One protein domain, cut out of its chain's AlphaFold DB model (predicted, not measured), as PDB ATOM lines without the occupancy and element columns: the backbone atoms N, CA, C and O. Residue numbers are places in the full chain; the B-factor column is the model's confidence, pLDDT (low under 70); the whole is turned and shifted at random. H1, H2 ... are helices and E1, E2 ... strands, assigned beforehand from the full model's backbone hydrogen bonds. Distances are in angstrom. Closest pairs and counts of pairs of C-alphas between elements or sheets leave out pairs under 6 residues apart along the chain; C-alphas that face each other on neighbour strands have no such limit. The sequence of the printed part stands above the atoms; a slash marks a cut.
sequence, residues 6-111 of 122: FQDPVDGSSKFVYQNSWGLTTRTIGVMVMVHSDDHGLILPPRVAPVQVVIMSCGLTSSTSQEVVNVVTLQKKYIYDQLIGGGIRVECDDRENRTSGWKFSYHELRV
ATOM      1  N   PHE A   6     -65.760  47.513  65.495       92.31
ATOM      2  CA  PHE A   6     -66.198  46.261  66.097       92.31
ATOM      3  C   PHE A   6     -66.724  46.535  67.505       92.31
ATOM      4  O   PHE A   6     -66.348  47.520  68.139       92.31
ATOM      5  N   GLN A   7     -67.593  45.660  68.004       94.19
ATOM      6  CA  GLN A   7     -68.071  45.741  69.379       94.19
ATOM      7  C   GLN A   7     -67.116  44.990  70.306       94.19
ATOM      8  O   GLN A   7     -66.827  43.813  70.076       94.19
ATOM      9  N   ASP A   8     -66.622  45.658  71.344       91.19
ATOM     10  CA  ASP A   8     -65.742  45.024  72.316       91.19
ATOM     11  C   ASP A   8     -66.517  44.020  73.190       91.19
ATOM     12  O   ASP A   8     -67.567  44.367  73.734       91.19
ATOM     13  N   PRO A   9     -66.034  42.776  73.350       88.44
ATOM     14  CA  PRO A   9     -66.734  41.750  74.119       88.44
ATOM     15  C   PRO A   9     -66.705  41.969  75.642       88.44
ATOM     16  O   PRO A   9     -67.472  41.322  76.349       88.44
ATOM     17  N   VAL A  10     -65.827  42.833  76.161       90.44
ATOM     18  CA  VAL A  10     -65.668  43.097  77.599       90.44
ATOM     19  C   VAL A  10     -66.558  44.253  78.044       90.44
ATOM     20  O   VAL A  10     -67.286  44.124  79.024       90.44
ATOM     21  N   ASP A  11     -66.503  45.382  77.337       90.38
ATOM     22  CA  ASP A  11     -67.223  46.606  77.706       90.38
ATOM     23  C   ASP A  11     -68.390  46.955  76.765       90.38
ATOM     24  O   ASP A  11     -69.128  47.903  77.029       90.38
ATOM     25  N   GLY A  12     -68.601  46.196  75.682       88.25
ATOM     26  CA  GLY A  12     -69.717  46.391  74.746       88.25
ATOM     27  C   GLY A  12     -69.617  47.663  73.901       88.25
ATOM     28  O   GLY A  12     -70.543  47.964  73.141       88.25
ATOM     29  N   SER A  13     -68.519  48.414  74.037       91.31
ATOM     30  CA  SER A  13     -68.285  49.682  73.355       91.31
ATOM     31  C   SER A  13     -67.865  49.452  71.900       91.31
ATOM     32  O   SER A  13     -67.201  48.466  71.578       91.31
ATOM     33  N   SER A  14     -68.266  50.353  70.996       92.25
ATOM     34  CA  SER A  14     -67.755  50.331  69.619       92.25
ATOM     35  C   SER A  14     -66.314  50.844  69.616       92.25
ATOM     36  O   SER A  14     -66.047  51.970  70.052       92.25
ATOM     37  N   LYS A  15     -65.381  50.011  69.145       92.81
ATOM     38  CA  LYS A  15     -63.956  50.328  69.020       92.81
ATOM     39  C   LYS A  15     -63.532  50.268  67.557       92.81
ATOM     40  O   LYS A  15     -63.990  49.430  66.783       92.81
ATOM     41  N   PHE A  16     -62.622  51.160  67.174       94.69
ATOM     42  CA  PHE A  16     -62.022  51.125  65.843       94.69
ATOM     43  C   PHE A  16     -60.965  50.028  65.752       94.69
ATOM     44  O   PHE A  16     -60.222  49.774  66.699       94.69
ATOM     45  N   VAL A  17     -60.886  49.398  64.582       94.12
ATOM     46  CA  VAL A  17     -59.879  48.371  64.312       94.12
ATOM     47  C   VAL A  17     -58.475  48.970  64.176       94.12
ATOM     48  O   VAL A  17     -58.294  50.070  63.650       94.12
ATOM     49  N   TYR A  18     -57.463  48.199  64.569       93.69
ATOM     50  CA  TYR A  18     -56.070  48.471  64.213       93.69
ATOM     51  C   TYR A  18     -55.771  47.832  62.858       93.69
ATOM     52  O   TYR A  18     -55.845  46.612  62.712       93.69
ATOM     53  N   GLN A  19     -55.451  48.649  61.854       94.62
ATOM     54  CA  GLN A  19     -55.166  48.168  60.501       94.62
ATOM     55  C   GLN A  19     -53.676  48.266  60.188       94.62
ATOM     56  O   GLN A  19     -53.040  49.274  60.486       94.62
ATOM     57  N   ASN A  20     -53.155  47.243  59.512       95.81
ATOM     58  CA  ASN A  20     -51.824  47.244  58.914       95.81
ATOM     59  C   ASN A  20     -51.944  47.008  57.406       95.81
ATOM     60  O   ASN A  20     -52.847  46.309  56.946       95.81
ATOM     61  N   SER A  21     -51.016  47.574  56.637       96.06
ATOM     62  CA  SER A  21     -50.910  47.341  55.197       96.06
ATOM     63  C   SER A  21     -49.442  47.254  54.793       96.06
ATOM     64  O   SER A  21     -48.609  47.967  55.352       96.06
ATOM     65  N   TRP A  22     -49.130  46.391  53.827       96.94
ATOM     66  CA  TRP A  22     -47.777  46.203  53.300       96.94
ATOM     67  C   TRP A  22     -47.826  46.036  51.783       96.94
ATOM     68  O   TRP A  22     -48.821  45.562  51.237       96.94
ATOM     69  N   GLY A  23     -46.738  46.408  51.107       96.62
ATOM     70  CA  GLY A  23     -46.606  46.289  49.660       96.62
ATOM     71  C   GLY A  23     -45.205  45.841  49.261       96.62
ATOM     72  O   GLY A  23     -44.210  46.337  49.782       96.62
ATOM     73  N   LEU A  24     -45.143  44.913  48.308       97.44
ATOM     74  CA  LEU A  24     -43.921  44.430  47.677       97.44
ATOM     75  C   LEU A  24     -44.133  44.460  46.165       97.44
ATOM     76  O   LEU A  24     -45.197  44.085  45.680       97.44
ATOM     77  N   THR A  25     -43.139  44.926  45.416       97.94
ATOM     78  CA  THR A  25     -43.245  45.073  43.958       97.94
ATOM     79  C   THR A  25     -42.009  44.519  43.269       97.94
ATOM     80  O   THR A  25     -41.002  44.223  43.910       97.94
ATOM     81  N   THR A  26     -42.049  44.450  41.939       97.69
ATOM     82  CA  THR A  26     -40.912  44.053  41.093       97.69
ATOM     83  C   THR A  26     -39.690  44.964  41.229       97.69
ATOM     84  O   THR A  26     -38.605  44.590  40.791       97.69
ATOM     85  N   ARG A  27     -39.812  46.124  41.895       97.44
ATOM     86  CA  ARG A  27     -38.673  46.990  42.237       97.44
ATOM     87  C   ARG A  27     -37.588  46.242  43.014       97.44
ATOM     88  O   ARG A  27     -36.416  46.575  42.871       97.44
ATOM     89  N   THR A  28     -37.947  45.223  43.792       97.38
ATOM     90  CA  THR A  28     -36.969  44.411  44.533       97.38
ATOM     91  C   THR A  28     -36.025  43.627  43.629       97.38
ATOM     92  O   THR A  28     -34.870  43.436  44.000       97.38
ATOM     93  N   ILE A  29     -36.456  43.253  42.419       96.06
ATOM     94  CA  ILE A  29     -35.577  42.641  41.414       96.06
ATOM     95  C   ILE A  29     -34.509  43.652  40.987       96.06
ATOM     96  O   ILE A  29     -33.330  43.317  40.950       96.06
ATOM     97  N   GLY A  30     -34.897  44.908  40.743       96.12
ATOM     98  CA  GLY A  30     -33.950  45.981  40.430       96.12
ATOM     99  C   GLY A  30     -32.931  46.213  41.549       96.12
ATOM    100  O   GLY A  30     -31.747  46.364  41.274       96.12
ATOM    101  N   VAL A  31     -33.370  46.174  42.813       97.50
ATOM    102  CA  VAL A  31     -32.467  46.261  43.977       97.50
ATOM    103  C   VAL A  31     -31.479  45.096  44.002       97.50
ATOM    104  O   VAL A  31     -30.287  45.329  44.161       97.50
ATOM    105  N   MET A  32     -31.940  43.860  43.796       95.62
ATOM    106  CA  MET A  32     -31.061  42.688  43.732       95.62
ATOM    107  C   MET A  32     -30.007  42.831  42.624       95.62
ATOM    108  O   MET A  32     -28.837  42.559  42.873       95.62
ATOM    109  N   VAL A  33     -30.401  43.299  41.434       94.19
ATOM    110  CA  VAL A  33     -29.463  43.562  40.330       94.19
ATOM    111  C   VAL A  33     -28.415  44.596  40.747       94.19
ATOM    112  O   VAL A  33     -27.227  44.332  40.607       94.19
ATOM    113  N   MET A  34     -28.827  45.737  41.305       94.56
ATOM    114  CA  MET A  34     -27.900  46.805  41.709       94.56
ATOM    115  C   MET A  34     -26.935  46.388  42.824       94.56
ATOM    116  O   MET A  34     -25.804  46.853  42.849       94.56
ATOM    117  N   VAL A  35     -27.383  45.544  43.756       96.50
ATOM    118  CA  VAL A  35     -26.576  45.128  44.913       96.50
ATOM    119  C   VAL A  35     -25.535  44.076  44.544       96.50
ATOM    120  O   VAL A  35     -24.459  44.066  45.134       96.50
ATOM    121  N   HIS A  36     -25.862  43.166  43.627       94.31
ATOM    122  CA  HIS A  36     -25.018  42.003  43.363       94.31
ATOM    123  C   HIS A  36     -24.183  42.102  42.086       94.31
ATOM    124  O   HIS A  36     -23.163  41.431  42.031       94.31
ATOM    125  N   SER A  37     -24.583  42.884  41.081       91.75
ATOM    126  CA  SER A  37     -23.875  42.923  39.788       91.75
ATOM    127  C   SER A  37     -22.467  43.519  39.896       91.75
ATOM    128  O   SER A  37     -22.202  44.343  40.773       91.75
ATOM    129  N   ASP A  38     -21.592  43.132  38.971       91.56
ATOM    130  CA  ASP A  38     -20.213  43.611  38.848       91.56
ATOM    131  C   ASP A  38     -19.921  44.135  37.425       91.56
ATOM    132  O   ASP A  38     -20.826  44.271  36.597       91.56
ATOM    133  N   ASP A  39     -18.651  44.432  37.132       91.12
ATOM    134  CA  ASP A  39     -18.209  44.898  35.808       91.12
ATOM    135  C   ASP A  39     -18.363  43.827  34.707       91.12
ATOM    136  O   ASP A  39     -18.320  44.146  33.515       91.12
ATOM    137  N   HIS A  40     -18.546  42.558  35.083       85.81
ATOM    138  CA  HIS A  40     -18.695  41.425  34.172       85.81
ATOM    139  C   HIS A  40     -20.162  41.071  33.896       85.81
ATOM    140  O   HIS A  40     -20.449  40.444  32.873       85.81
ATOM    141  N   GLY A  41     -21.099  41.513  34.739       88.25
ATOM    142  CA  GLY A  41     -22.531  41.456  34.472       88.25
ATOM    143  C   GLY A  41     -23.379  41.086  35.685       88.25
ATOM    144  O   GLY A  41     -23.175  41.555  36.804       88.25
ATOM    145  N   LEU A  42     -24.414  40.279  35.437       89.81
ATOM    146  CA  LEU A  42     -25.400  39.914  36.450       89.81
ATOM    147  C   LEU A  42     -24.886  38.793  37.356       89.81
ATOM    148  O   LEU A  42     -24.696  37.656  36.918       89.81
ATOM    149  N   ILE A  43     -24.820  39.078  38.656       92.62
ATOM    150  CA  ILE A  43     -24.647  38.062  39.695       92.62
ATOM    151  C   ILE A  43     -26.005  37.821  40.352       92.62
ATOM    152  O   ILE A  43     -26.555  38.678  41.047       92.62
ATOM    153  N   LEU A  44     -26.576  36.639  40.117       92.44
ATOM    154  CA  LEU A  44     -27.882  36.265  40.656       92.44
ATOM    155  C   LEU A  44     -27.711  35.355  41.875       92.44
ATOM    156  O   LEU A  44     -27.036  34.333  41.775       92.44
ATOM    157  N   PRO A  45     -28.369  35.640  43.014       93.75
ATOM    158  CA  PRO A  45     -28.356  34.720  44.143       93.75
ATOM    159  C   PRO A  45     -28.863  33.324  43.729       93.75
ATOM    160  O   PRO A  45     -29.906  33.227  43.067       93.75
ATOM    161  N   PRO A  46     -28.222  32.219  44.170       93.12
ATOM    162  CA  PRO A  46     -28.560  30.867  43.712       93.12
ATOM    163  C   PRO A  46     -30.031  30.477  43.899       93.12
ATOM    164  O   PRO A  46     -30.549  29.625  43.182       93.12
ATOM    165  N   ARG A  47     -30.734  31.085  44.858       94.06
ATOM    166  CA  ARG A  47     -32.154  30.803  45.127       94.06
ATOM    167  C   ARG A  47     -33.102  31.340  44.054       94.06
ATOM    168  O   ARG A  47     -34.186  30.791  43.910       94.06
ATOM    169  N   VAL A  48     -32.703  32.374  43.314       93.50
ATOM    170  CA  VAL A  48     -33.545  33.050  42.308       93.50
ATOM    171  C   VAL A  48     -32.984  32.954  40.889       93.50
ATOM    172  O   VAL A  48     -33.686  33.277  39.937       93.50
ATOM    173  N   ALA A  49     -31.744  32.487  40.728       93.19
ATOM    174  CA  ALA A  49     -31.128  32.317  39.418       93.19
ATOM    175  C   ALA A  49     -31.889  31.276  38.566       93.19
ATOM    176  O   ALA A  49     -32.115  30.163  39.042       93.19
ATOM    177  N   PRO A  50     -32.287  31.571  37.317       92.00
ATOM    178  CA  PRO A  50     -33.032  30.619  36.485       92.00
ATOM    179  C   PRO A  50     -32.207  29.364  36.172       92.00
ATOM    180  O   PRO A  50     -32.722  28.252  36.227       92.00
ATOM    181  N   VAL A  51     -30.909  29.553  35.948       92.38
ATOM    182  CA  VAL A  51     -29.902  28.500  35.824       92.38
ATOM    183  C   VAL A  51     -28.936  28.664  36.987       92.38
ATOM    184  O   VAL A  51     -28.605  29.784  37.354       92.38
ATOM    185  N   GLN A  52     -28.530  27.568  37.617       92.31
ATOM    186  CA  GLN A  52     -27.552  27.595  38.703       92.31
ATOM    187  C   GLN A  52     -26.166  27.155  38.242       92.31
ATOM    188  O   GLN A  52     -25.169  27.675  38.729       92.31
ATOM    189  N   VAL A  53     -26.112  26.200  37.311       93.19
ATOM    190  CA  VAL A  53     -24.869  25.659  36.755       93.19
ATOM    191  C   VAL A  53     -25.019  25.513  35.246       93.19
ATOM    192  O   VAL A  53     -26.030  25.001  34.767       93.19
ATOM    193  N   VAL A  54     -23.999  25.926  34.499       92.44
ATOM    194  CA  VAL A  54     -23.897  25.682  33.058       92.44
ATOM    195  C   VAL A  54     -22.780  24.677  32.809       92.44
ATOM    196  O   VAL A  54     -21.653  24.881  33.252       92.44
ATOM    197  N   ILE A  55     -23.078  23.600  32.083       91.31
ATOM    198  CA  ILE A  55     -22.088  22.602  31.671       91.31
ATOM    199  C   ILE A  55     -21.780  22.763  30.184       91.31
ATOM    200  O   ILE A  55     -22.653  22.649  29.316       91.31
ATOM    201  N   MET A  56     -20.505  22.965  29.878       87.94
ATOM    202  CA  MET A  56     -20.001  23.166  28.523       87.94
ATOM    203  C   MET A  56     -18.694  22.408  28.321       87.94
ATOM    204  O   MET A  56     -17.892  22.268  29.239       87.94
ATOM    205  N   SER A  57     -18.482  21.920  27.103       84.75
ATOM    206  CA  SER A  57     -17.227  21.296  26.701       84.75
ATOM    207  C   SER A  57     -16.181  22.361  26.361       84.75
ATOM    208  O   SER A  57     -16.461  23.312  25.621       84.75
ATOM    209  N   CYS A  58     -14.961  22.176  26.859       82.12
ATOM    210  CA  CYS A  58     -13.815  23.032  26.562       82.12
ATOM    211  C   CYS A  58     -12.774  22.273  25.739       82.12
ATOM    212  O   CYS A  58     -12.551  21.089  25.964       82.12
ATOM    213  N   GLY A  59     -12.144  22.960  24.783       76.31
ATOM    214  CA  GLY A  59     -11.010  22.412  24.029       76.31
ATOM    215  C   GLY A  59     -11.346  21.377  22.950       76.31
ATOM    216  O   GLY A  59     -10.422  20.822  22.367       76.31
ATOM    217  N   LEU A  60     -12.626  21.135  22.642       75.19
ATOM    218  CA  LEU A  60     -13.004  20.311  21.490       75.19
ATOM    219  C   LEU A  60     -12.778  21.098  20.194       75.19
ATOM    220  O   LEU A  60     -13.361  22.162  19.982       75.19
ATOM    221  N   THR A  61     -11.923  20.562  19.332       73.19
ATOM    222  CA  THR A  61     -11.653  21.066  17.981       73.19
ATOM    223  C   THR A  61     -12.151  20.072  16.937       73.19
ATOM    224  O   THR A  61     -12.352  18.895  17.228       73.19
ATOM    225  N   SER A  62     -12.262  20.508  15.681       71.62
ATOM    226  CA  SER A  62     -12.556  19.620  14.542       71.62
ATOM    227  C   SER A  62     -11.517  18.510  14.331       71.62
ATOM    228  O   SER A  62     -11.783  17.551  13.614       71.62
ATOM    229  N   SER A  63     -10.339  18.628  14.948       76.44
ATOM    230  CA  SER A  63      -9.277  17.619  14.949       76.44
ATOM    231  C   SER A  63      -9.331  16.654  16.139       76.44
ATOM    232  O   SER A  63      -8.488  15.764  16.234       76.44
ATOM    233  N   THR A  64     -10.280  16.822  17.063       80.31
ATOM    234  CA  THR A  64     -10.403  15.952  18.240       80.31
ATOM    235  C   THR A  64     -10.956  14.588  17.837       80.31
ATOM    236  O   THR A  64     -11.888  14.499  17.039       80.31
ATOM    237  N   SER A  65     -10.389  13.506  18.382       84.56
ATOM    238  CA  SER A  65     -10.859  12.157  18.070       84.56
ATOM    239  C   SER A  65     -12.282  11.932  18.586       84.56
ATOM    240  O   SER A  65     -12.661  12.392  19.666       84.56
ATOM    241  N   GLN A  66     -13.071  11.168  17.826       84.25
ATOM    242  CA  GLN A  66     -14.454  10.850  18.192       84.25
ATOM    243  C   GLN A  66     -14.547  10.133  19.550       84.25
ATOM    244  O   GLN A  66     -15.518  10.304  20.280       84.25
ATOM    245  N   GLU A  67     -13.522   9.364  19.915       86.69
ATOM    246  CA  GLU A  67     -13.418   8.708  21.221       86.69
ATOM    247  C   GLU A  67     -13.372   9.722  22.366       86.69
ATOM    248  O   GLU A  67     -14.117   9.585  23.334       86.69
ATOM    249  N   VAL A  68     -12.562  10.777  22.234       84.50
ATOM    250  CA  VAL A  68     -12.469  11.843  23.241       84.50
ATOM    251  C   VAL A  68     -13.790  12.597  23.343       84.50
ATOM    252  O   VAL A  68     -14.266  12.838  24.452       84.50
ATOM    253  N   VAL A  69     -14.428  12.905  22.210       84.94
ATOM    254  CA  VAL A  69     -15.759  13.536  22.195       84.94
ATOM    255  C   VAL A  69     -16.764  12.678  22.964       84.94
ATOM    256  O   VAL A  69     -17.435  13.179  23.861       84.94
ATOM    257  N   ASN A  70     -16.810  11.373  22.690       87.81
ATOM    258  CA  ASN A  70     -17.735  10.455  23.354       87.81
ATOM    259  C   ASN A  70     -17.493  10.387  24.871       87.81
ATOM    260  O   ASN A  70     -18.451  10.413  25.644       87.81
ATOM    261  N   VAL A  71     -16.229  10.340  25.309       89.25
ATOM    262  CA  VAL A  71     -15.873  10.351  26.738       89.25
ATOM    263  C   VAL A  71     -16.354  11.640  27.407       89.25
ATOM    264  O   VAL A  71     -17.009  11.579  28.449       89.25
ATOM    265  N   VAL A  72     -16.098  12.797  26.791       87.44
ATOM    266  CA  VAL A  72     -16.526  14.103  27.318       87.44
ATOM    267  C   VAL A  72     -18.050  14.191  27.393       87.44
ATOM    268  O   VAL A  72     -18.592  14.631  28.407       87.44
ATOM    269  N   THR A  73     -18.766  13.726  26.368       87.94
ATOM    270  CA  THR A  73     -20.235  13.705  26.359       87.94
ATOM    271  C   THR A  73     -20.799  12.813  27.469       87.94
ATOM    272  O   THR A  73     -21.749  13.208  28.149       87.94
ATOM    273  N   LEU A  74     -20.208  11.637  27.701       91.38
ATOM    274  CA  LEU A  74     -20.626  10.733  28.777       91.38
ATOM    275  C   LEU A  74     -20.383  11.343  30.160       91.38
ATOM    276  O   LEU A  74     -21.273  11.307  31.011       91.38
ATOM    277  N   GLN A  75     -19.215  11.949  30.379       90.69
ATOM    278  CA  GLN A  75     -18.898  12.633  31.636       90.69
ATOM    279  C   GLN A  75     -19.833  13.816  31.888       90.69
ATOM    280  O   GLN A  75     -20.354  13.972  32.992       90.69
ATOM    281  N   LYS A  76     -20.103  14.616  30.853       91.00
ATOM    282  CA  LYS A  76     -21.058  15.722  30.913       91.00
ATOM    283  C   LYS A  76     -22.443  15.240  31.342       91.00
ATOM    284  O   LYS A  76     -23.033  15.827  32.248       91.00
ATOM    285  N   LYS A  77     -22.938  14.162  30.729       92.31
ATOM    286  CA  LYS A  77     -24.227  13.554  31.082       92.31
ATOM    287  C   LYS A  77     -24.240  13.066  32.532       92.31
ATOM    288  O   LYS A  77     -25.182  13.362  33.254       92.31
ATOM    289  N   TYR A  78     -23.181  12.388  32.970       94.62
ATOM    290  CA  TYR A  78     -23.059  11.923  34.350       94.62
ATOM    291  C   TYR A  78     -23.152  13.079  35.358       94.62
ATOM    292  O   TYR A  78     -23.936  13.013  36.301       94.62
ATOM    293  N   ILE A  79     -22.404  14.165  35.139       93.25
ATOM    294  CA  ILE A  79     -22.434  15.348  36.013       93.25
ATOM    295  C   ILE A  79     -23.819  16.006  35.992       93.25
ATOM    296  O   ILE A  79     -24.339  16.371  37.044       93.25
ATOM    297  N   TYR A  80     -24.425  16.136  34.811       93.44
ATOM    298  CA  TYR A  80     -25.772  16.682  34.662       93.44
ATOM    299  C   TYR A  80     -26.795  15.903  35.499       93.44
ATOM    300  O   TYR A  80     -27.523  16.503  36.292       93.44
ATOM    301  N   ASP A  81     -26.794  14.574  35.383       95.50
ATOM    302  CA  ASP A  81     -27.727  13.699  36.096       95.50
ATOM    303  C   ASP A  81     -27.517  13.782  37.623       95.50
ATOM    304  O   ASP A  81     -28.490  13.830  38.378       95.50
ATOM    305  N   GLN A  82     -26.266  13.879  38.094       96.38
ATOM    306  CA  GLN A  82     -25.953  14.063  39.520       96.38
ATOM    307  C   GLN A  82     -26.473  15.399  40.069       96.38
ATOM    308  O   GLN A  82     -27.083  15.443  41.138       96.38
ATOM    309  N   LEU A  83     -26.255  16.497  39.341       94.44
ATOM    310  CA  LEU A  83     -26.666  17.832  39.781       94.44
ATOM    311  C   LEU A  83     -28.192  17.986  39.784       94.44
ATOM    312  O   LEU A  83     -28.754  18.517  40.743       94.44
ATOM    313  N   ILE A  84     -28.867  17.476  38.752       95.00
ATOM    314  CA  ILE A  84     -30.333  17.446  38.696       95.00
ATOM    315  C   ILE A  84     -30.893  16.558  39.812       95.00
ATOM    316  O   ILE A  84     -31.849  16.956  40.478       95.00
ATOM    317  N   GLY A  85     -30.266  15.406  40.084       95.81
ATOM    318  CA  GLY A  85     -30.606  14.549  41.225       95.81
ATOM    319  C   GLY A  85     -30.474  15.259  42.579       95.81
ATOM    320  O   GLY A  85     -31.232  14.971  43.502       95.81
ATOM    321  N   GLY A  86     -29.571  16.241  42.678       95.31
ATOM    322  CA  GLY A  86     -29.418  17.137  43.827       95.31
ATOM    323  C   GLY A  86     -30.377  18.338  43.860       95.31
ATOM    324  O   GLY A  86     -30.269  19.168  44.760       95.31
ATOM    325  N   GLY A  87     -31.296  18.469  42.897       94.56
ATOM    326  CA  GLY A  87     -32.247  19.585  42.811       94.56
ATOM    327  C   GLY A  87     -31.654  20.895  42.277       94.56
ATOM    328  O   GLY A  87     -32.251  21.961  42.458       94.56
ATOM    329  N   ILE A  88     -30.485  20.838  41.633       95.38
ATOM    330  CA  ILE A  88     -29.809  22.003  41.053       95.38
ATOM    331  C   ILE A  88     -30.348  22.248  39.640       95.38
ATOM    332  O   ILE A  88     -30.495  21.322  38.848       95.38
ATOM    333  N   ARG A  89     -30.634  23.508  39.296       94.12
ATOM    334  CA  ARG A  89     -31.058  23.904  37.942       94.12
ATOM    335  C   ARG A  89     -29.841  23.980  37.025       94.12
ATOM    336  O   ARG A  89     -29.008  24.869  37.194       94.12
ATOM    337  N   VAL A  90     -29.742  23.074  36.058       94.25
ATOM    338  CA  VAL A  90     -28.562  22.951  35.188       94.25
ATOM    339  C   VAL A  90     -28.921  23.143  33.719       94.25
ATOM    340  O   VAL A  90     -29.916  22.596  33.249       94.25
ATOM    341  N   GLU A  91     -28.079  23.871  32.985       91.12
ATOM    342  CA  GLU A  91     -28.144  24.013  31.524       91.12
ATOM    343  C   GLU A  91     -26.895  23.412  30.863       91.12
ATOM    344  O   GLU A  91     -25.797  23.457  31.415       91.12
ATOM    345  N   CYS A  92     -27.052  22.849  29.666       90.12
ATOM    346  CA  CYS A  92     -25.963  22.298  28.863       90.12
ATOM    347  C   CYS A  92     -25.755  23.136  27.591       90.12
ATOM    348  O   CYS A  92     -26.657  23.217  26.764       90.12
ATOM    349  N   ASP A  93     -24.563  23.717  27.398       87.88
ATOM    350  CA  ASP A  93     -24.235  24.517  26.203       87.88
ATOM    351  C   ASP A  93     -23.356  23.748  25.200       87.88
ATOM    352  O   ASP A  93     -22.120  23.821  25.211       87.88
ATOM    353  N   ASP A  94     -24.026  23.028  24.301       84.06
ATOM    354  CA  ASP A  94     -23.424  22.187  23.254       84.06
ATOM    355  C   ASP A  94     -23.237  22.897  21.907       84.06
ATOM    356  O   ASP A  94     -22.989  22.263  20.887       84.06
ATOM    357  N   ARG A  95     -23.329  24.229  21.862       83.19
ATOM    358  CA  ARG A  95     -23.175  24.969  20.599       83.19
ATOM    359  C   ARG A  95     -21.742  24.843  20.072       83.19
ATOM    360  O   ARG A  95     -20.825  25.411  20.657       83.19
ATOM    361  N   GLU A  96     -21.529  24.125  18.975       81.12
ATOM    362  CA  GLU A  96     -20.187  23.908  18.400       81.12
ATOM    363  C   GLU A  96     -19.647  25.135  17.651       81.12
ATOM    364  O   GLU A  96     -18.442  25.348  17.557       81.12
ATOM    365  N   ASN A  97     -20.533  26.005  17.166       83.00
ATOM    366  CA  ASN A  97     -20.175  27.194  16.389       83.00
ATOM    367  C   ASN A  97     -19.622  28.361  17.230       83.00
ATOM    368  O   ASN A  97     -19.496  29.479  16.725       83.00
ATOM    369  N   ARG A  98     -19.340  28.145  18.519       84.19
ATOM    370  CA  ARG A  98     -18.863  29.170  19.453       84.19
ATOM    371  C   ARG A  98     -17.660  28.657  20.226       84.19
ATOM    372  O   ARG A  98     -17.676  27.550  20.756       84.19
ATOM    373  N   THR A  99     -16.641  29.502  20.337       86.38
ATOM    374  CA  THR A  99     -15.456  29.213  21.145       86.38
ATOM    375  C   THR A  99     -15.824  29.135  22.627       86.38
ATOM    376  O   THR A  99     -16.765  29.794  23.080       86.38
ATOM    377  N   SER A 100     -15.062  28.366  23.410       86.31
ATOM    378  CA  SER A 100     -15.264  28.278  24.862       86.31
ATOM    379  C   SER A 100     -15.205  29.653  25.530       86.31
ATOM    380  O   SER A 100     -16.074  29.965  26.332       86.31
ATOM    381  N   GLY A 101     -14.264  30.516  25.128       87.38
ATOM    382  CA  GLY A 101     -14.175  31.888  25.642       87.38
ATOM    383  C   GLY A 101     -15.447  32.710  25.410       87.38
ATOM    384  O   GLY A 101     -15.915  33.391  26.318       87.38
ATOM    385  N   TRP A 102     -16.064  32.594  24.228       89.69
ATOM    386  CA  TRP A 102     -17.335  33.269  23.954       89.69
ATOM    387  C   TRP A 102     -18.464  32.732  24.836       89.69
ATOM    388  O   TRP A 102     -19.266  33.510  25.343       89.69
ATOM    389  N   LYS A 103     -18.525  31.412  25.039       88.69
ATOM    390  CA  LYS A 103     -19.537  30.780  25.896       88.69
ATOM    391  C   LYS A 103     -19.399  31.218  27.359       88.69
ATOM    392  O   LYS A 103     -20.416  31.530  27.967       88.69
ATOM    393  N   PHE A 104     -18.177  31.310  27.890       88.69
ATOM    394  CA  PHE A 104     -17.940  31.837  29.241       88.69
ATOM    395  C   PHE A 104     -18.484  33.257  29.380       88.69
ATOM    396  O   PHE A 104     -19.374  33.483  30.191       88.69
ATOM    397  N   SER A 105     -18.055  34.171  28.508       89.88
ATOM    398  CA  SER A 105     -18.527  35.559  28.540       89.88
ATOM    399  C   SER A 105     -20.048  35.666  28.347       89.88
ATOM    400  O   SER A 105     -20.712  36.448  29.025       89.88
ATOM    401  N   TYR A 106     -20.633  34.843  27.471       90.31
ATOM    402  CA  TYR A 106     -22.079  34.807  27.249       90.31
ATOM    403  C   TYR A 106     -22.863  34.425  28.512       90.31
ATOM    404  O   TYR A 106     -23.919  35.006  28.773       90.31
ATOM    405  N   HIS A 107     -22.375  33.447  29.277       88.69
ATOM    406  CA  HIS A 107     -23.036  33.000  30.503       88.69
ATOM    407  C   HIS A 107     -22.726  33.905  31.695       88.69
ATOM    408  O   HIS A 107     -23.641  34.178  32.462       88.69
ATOM    409  N   GLU A 108     -21.521  34.472  31.793       87.31
ATOM    410  CA  GLU A 108     -21.172  35.482  32.808       87.31
ATOM    411  C   GLU A 108     -22.067  36.727  32.712       87.31
ATOM    412  O   GLU A 108     -22.583  37.197  33.723       87.31
ATOM    413  N   LEU A 109     -22.365  37.197  31.495       84.44
ATOM    414  CA  LEU A 109     -23.267  38.336  31.288       84.44
ATOM    415  C   LEU A 109     -24.714  38.056  31.725       84.44
ATOM    416  O   LEU A 109     -25.441  38.981  32.092       84.44
ATOM    417  N   ARG A 110     -25.172  36.800  31.635       73.12
ATOM    418  CA  ARG A 110     -26.581  36.428  31.866       73.12
ATOM    419  C   ARG A 110     -26.833  35.931  33.283       73.12
ATOM    420  O   ARG A 110     -27.871  36.254  33.858       73.12
ATOM    421  N   VAL A 111     -25.945  35.082  33.789       64.31
ATOM    422  CA  VAL A 111     -26.091  34.335  35.036       64.31
ATOM    423  C   VAL A 111     -24.694  33.941  35.528       64.31
ATOM    424  O   VAL A 111     -24.233  32.826  35.287       64.31
TER     425      VAL A 111
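This is residues 6 to 111 of the 122 residues of the protein "proline--tRNA ligase-like" of Octopus vulgaris (UniProt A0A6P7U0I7). What shape does the printed part trace? A small folded-back tip, where residues 6 to 7 pair antiparallel with residues 14 to 15 of E1, leads by a long arm through H1 to a head, in which the two-stranded parallel sheet E2 = E3 lies between H2 and H3. Residues 18 to 28, of which 27 to 28 belong to H1, stand free. What is it made of? The printed part has 106 residues, with E1, H1, E2, H2, E3 and H3 in order; its class is mixed, with 52 residues, under half, in named elements. How large is it? It is extended, spanning 89 by 33 by 16 A, with a radius of gyration of the C-alphas of 25.5 A.

How does the tip stand? E1, residues 14 to 16, pairs with no named strand and is apart from H1, residues 27 to 36. Which strands are neighbours? E2, residues 53 to 56, and E3, residues 90 to 93, are parallel at 24 degrees; N 55 and O 91, 2.8 A apart, are within hydrogen-bond range. Where are the other helices? H2, residues 66 to 85, completes a strand-helix-strand unit, two parallel neighbour strands with a helix between them in the chain, with a right-handed crossover; the closest C-alphas of E2 and H2, Ile 55 and Lys 76, are 7.0 A apart. H3, residues 100 to 110, is apart from H2, and its closest C-alphas with E2, His 107 and Val 54, are 7.8 A apart. Are the helix backbones complete? Every O i to N i+4 pair is within hydrogen-bond range in H1 and H2, and 6 of 7 in H3.

Where do the elements begin and end? E1 begins at C-alpha 14 (-67.755, 50.331, 69.619), and H3 ends at C-alpha 110 (-26.581, 36.428, 31.866). How long are they? From first to last C-alpha, E1 measures 6.9 A, H1 14.6 A, E2 9.9 A, H2 28.4 A, E3 10.1 A and H3 15.6 A.

How far does it reach? The two C-alphas farthest apart, of Asp 11 and Ser 63, are 90.2 A apart. Is it cut, and which link is long? The printed part has no cut, and the link from H1 to E2, 16 residues, is long. Where is confidence low? The mean pLDDT of the printed part is 90.0, and residue 111 is under 70.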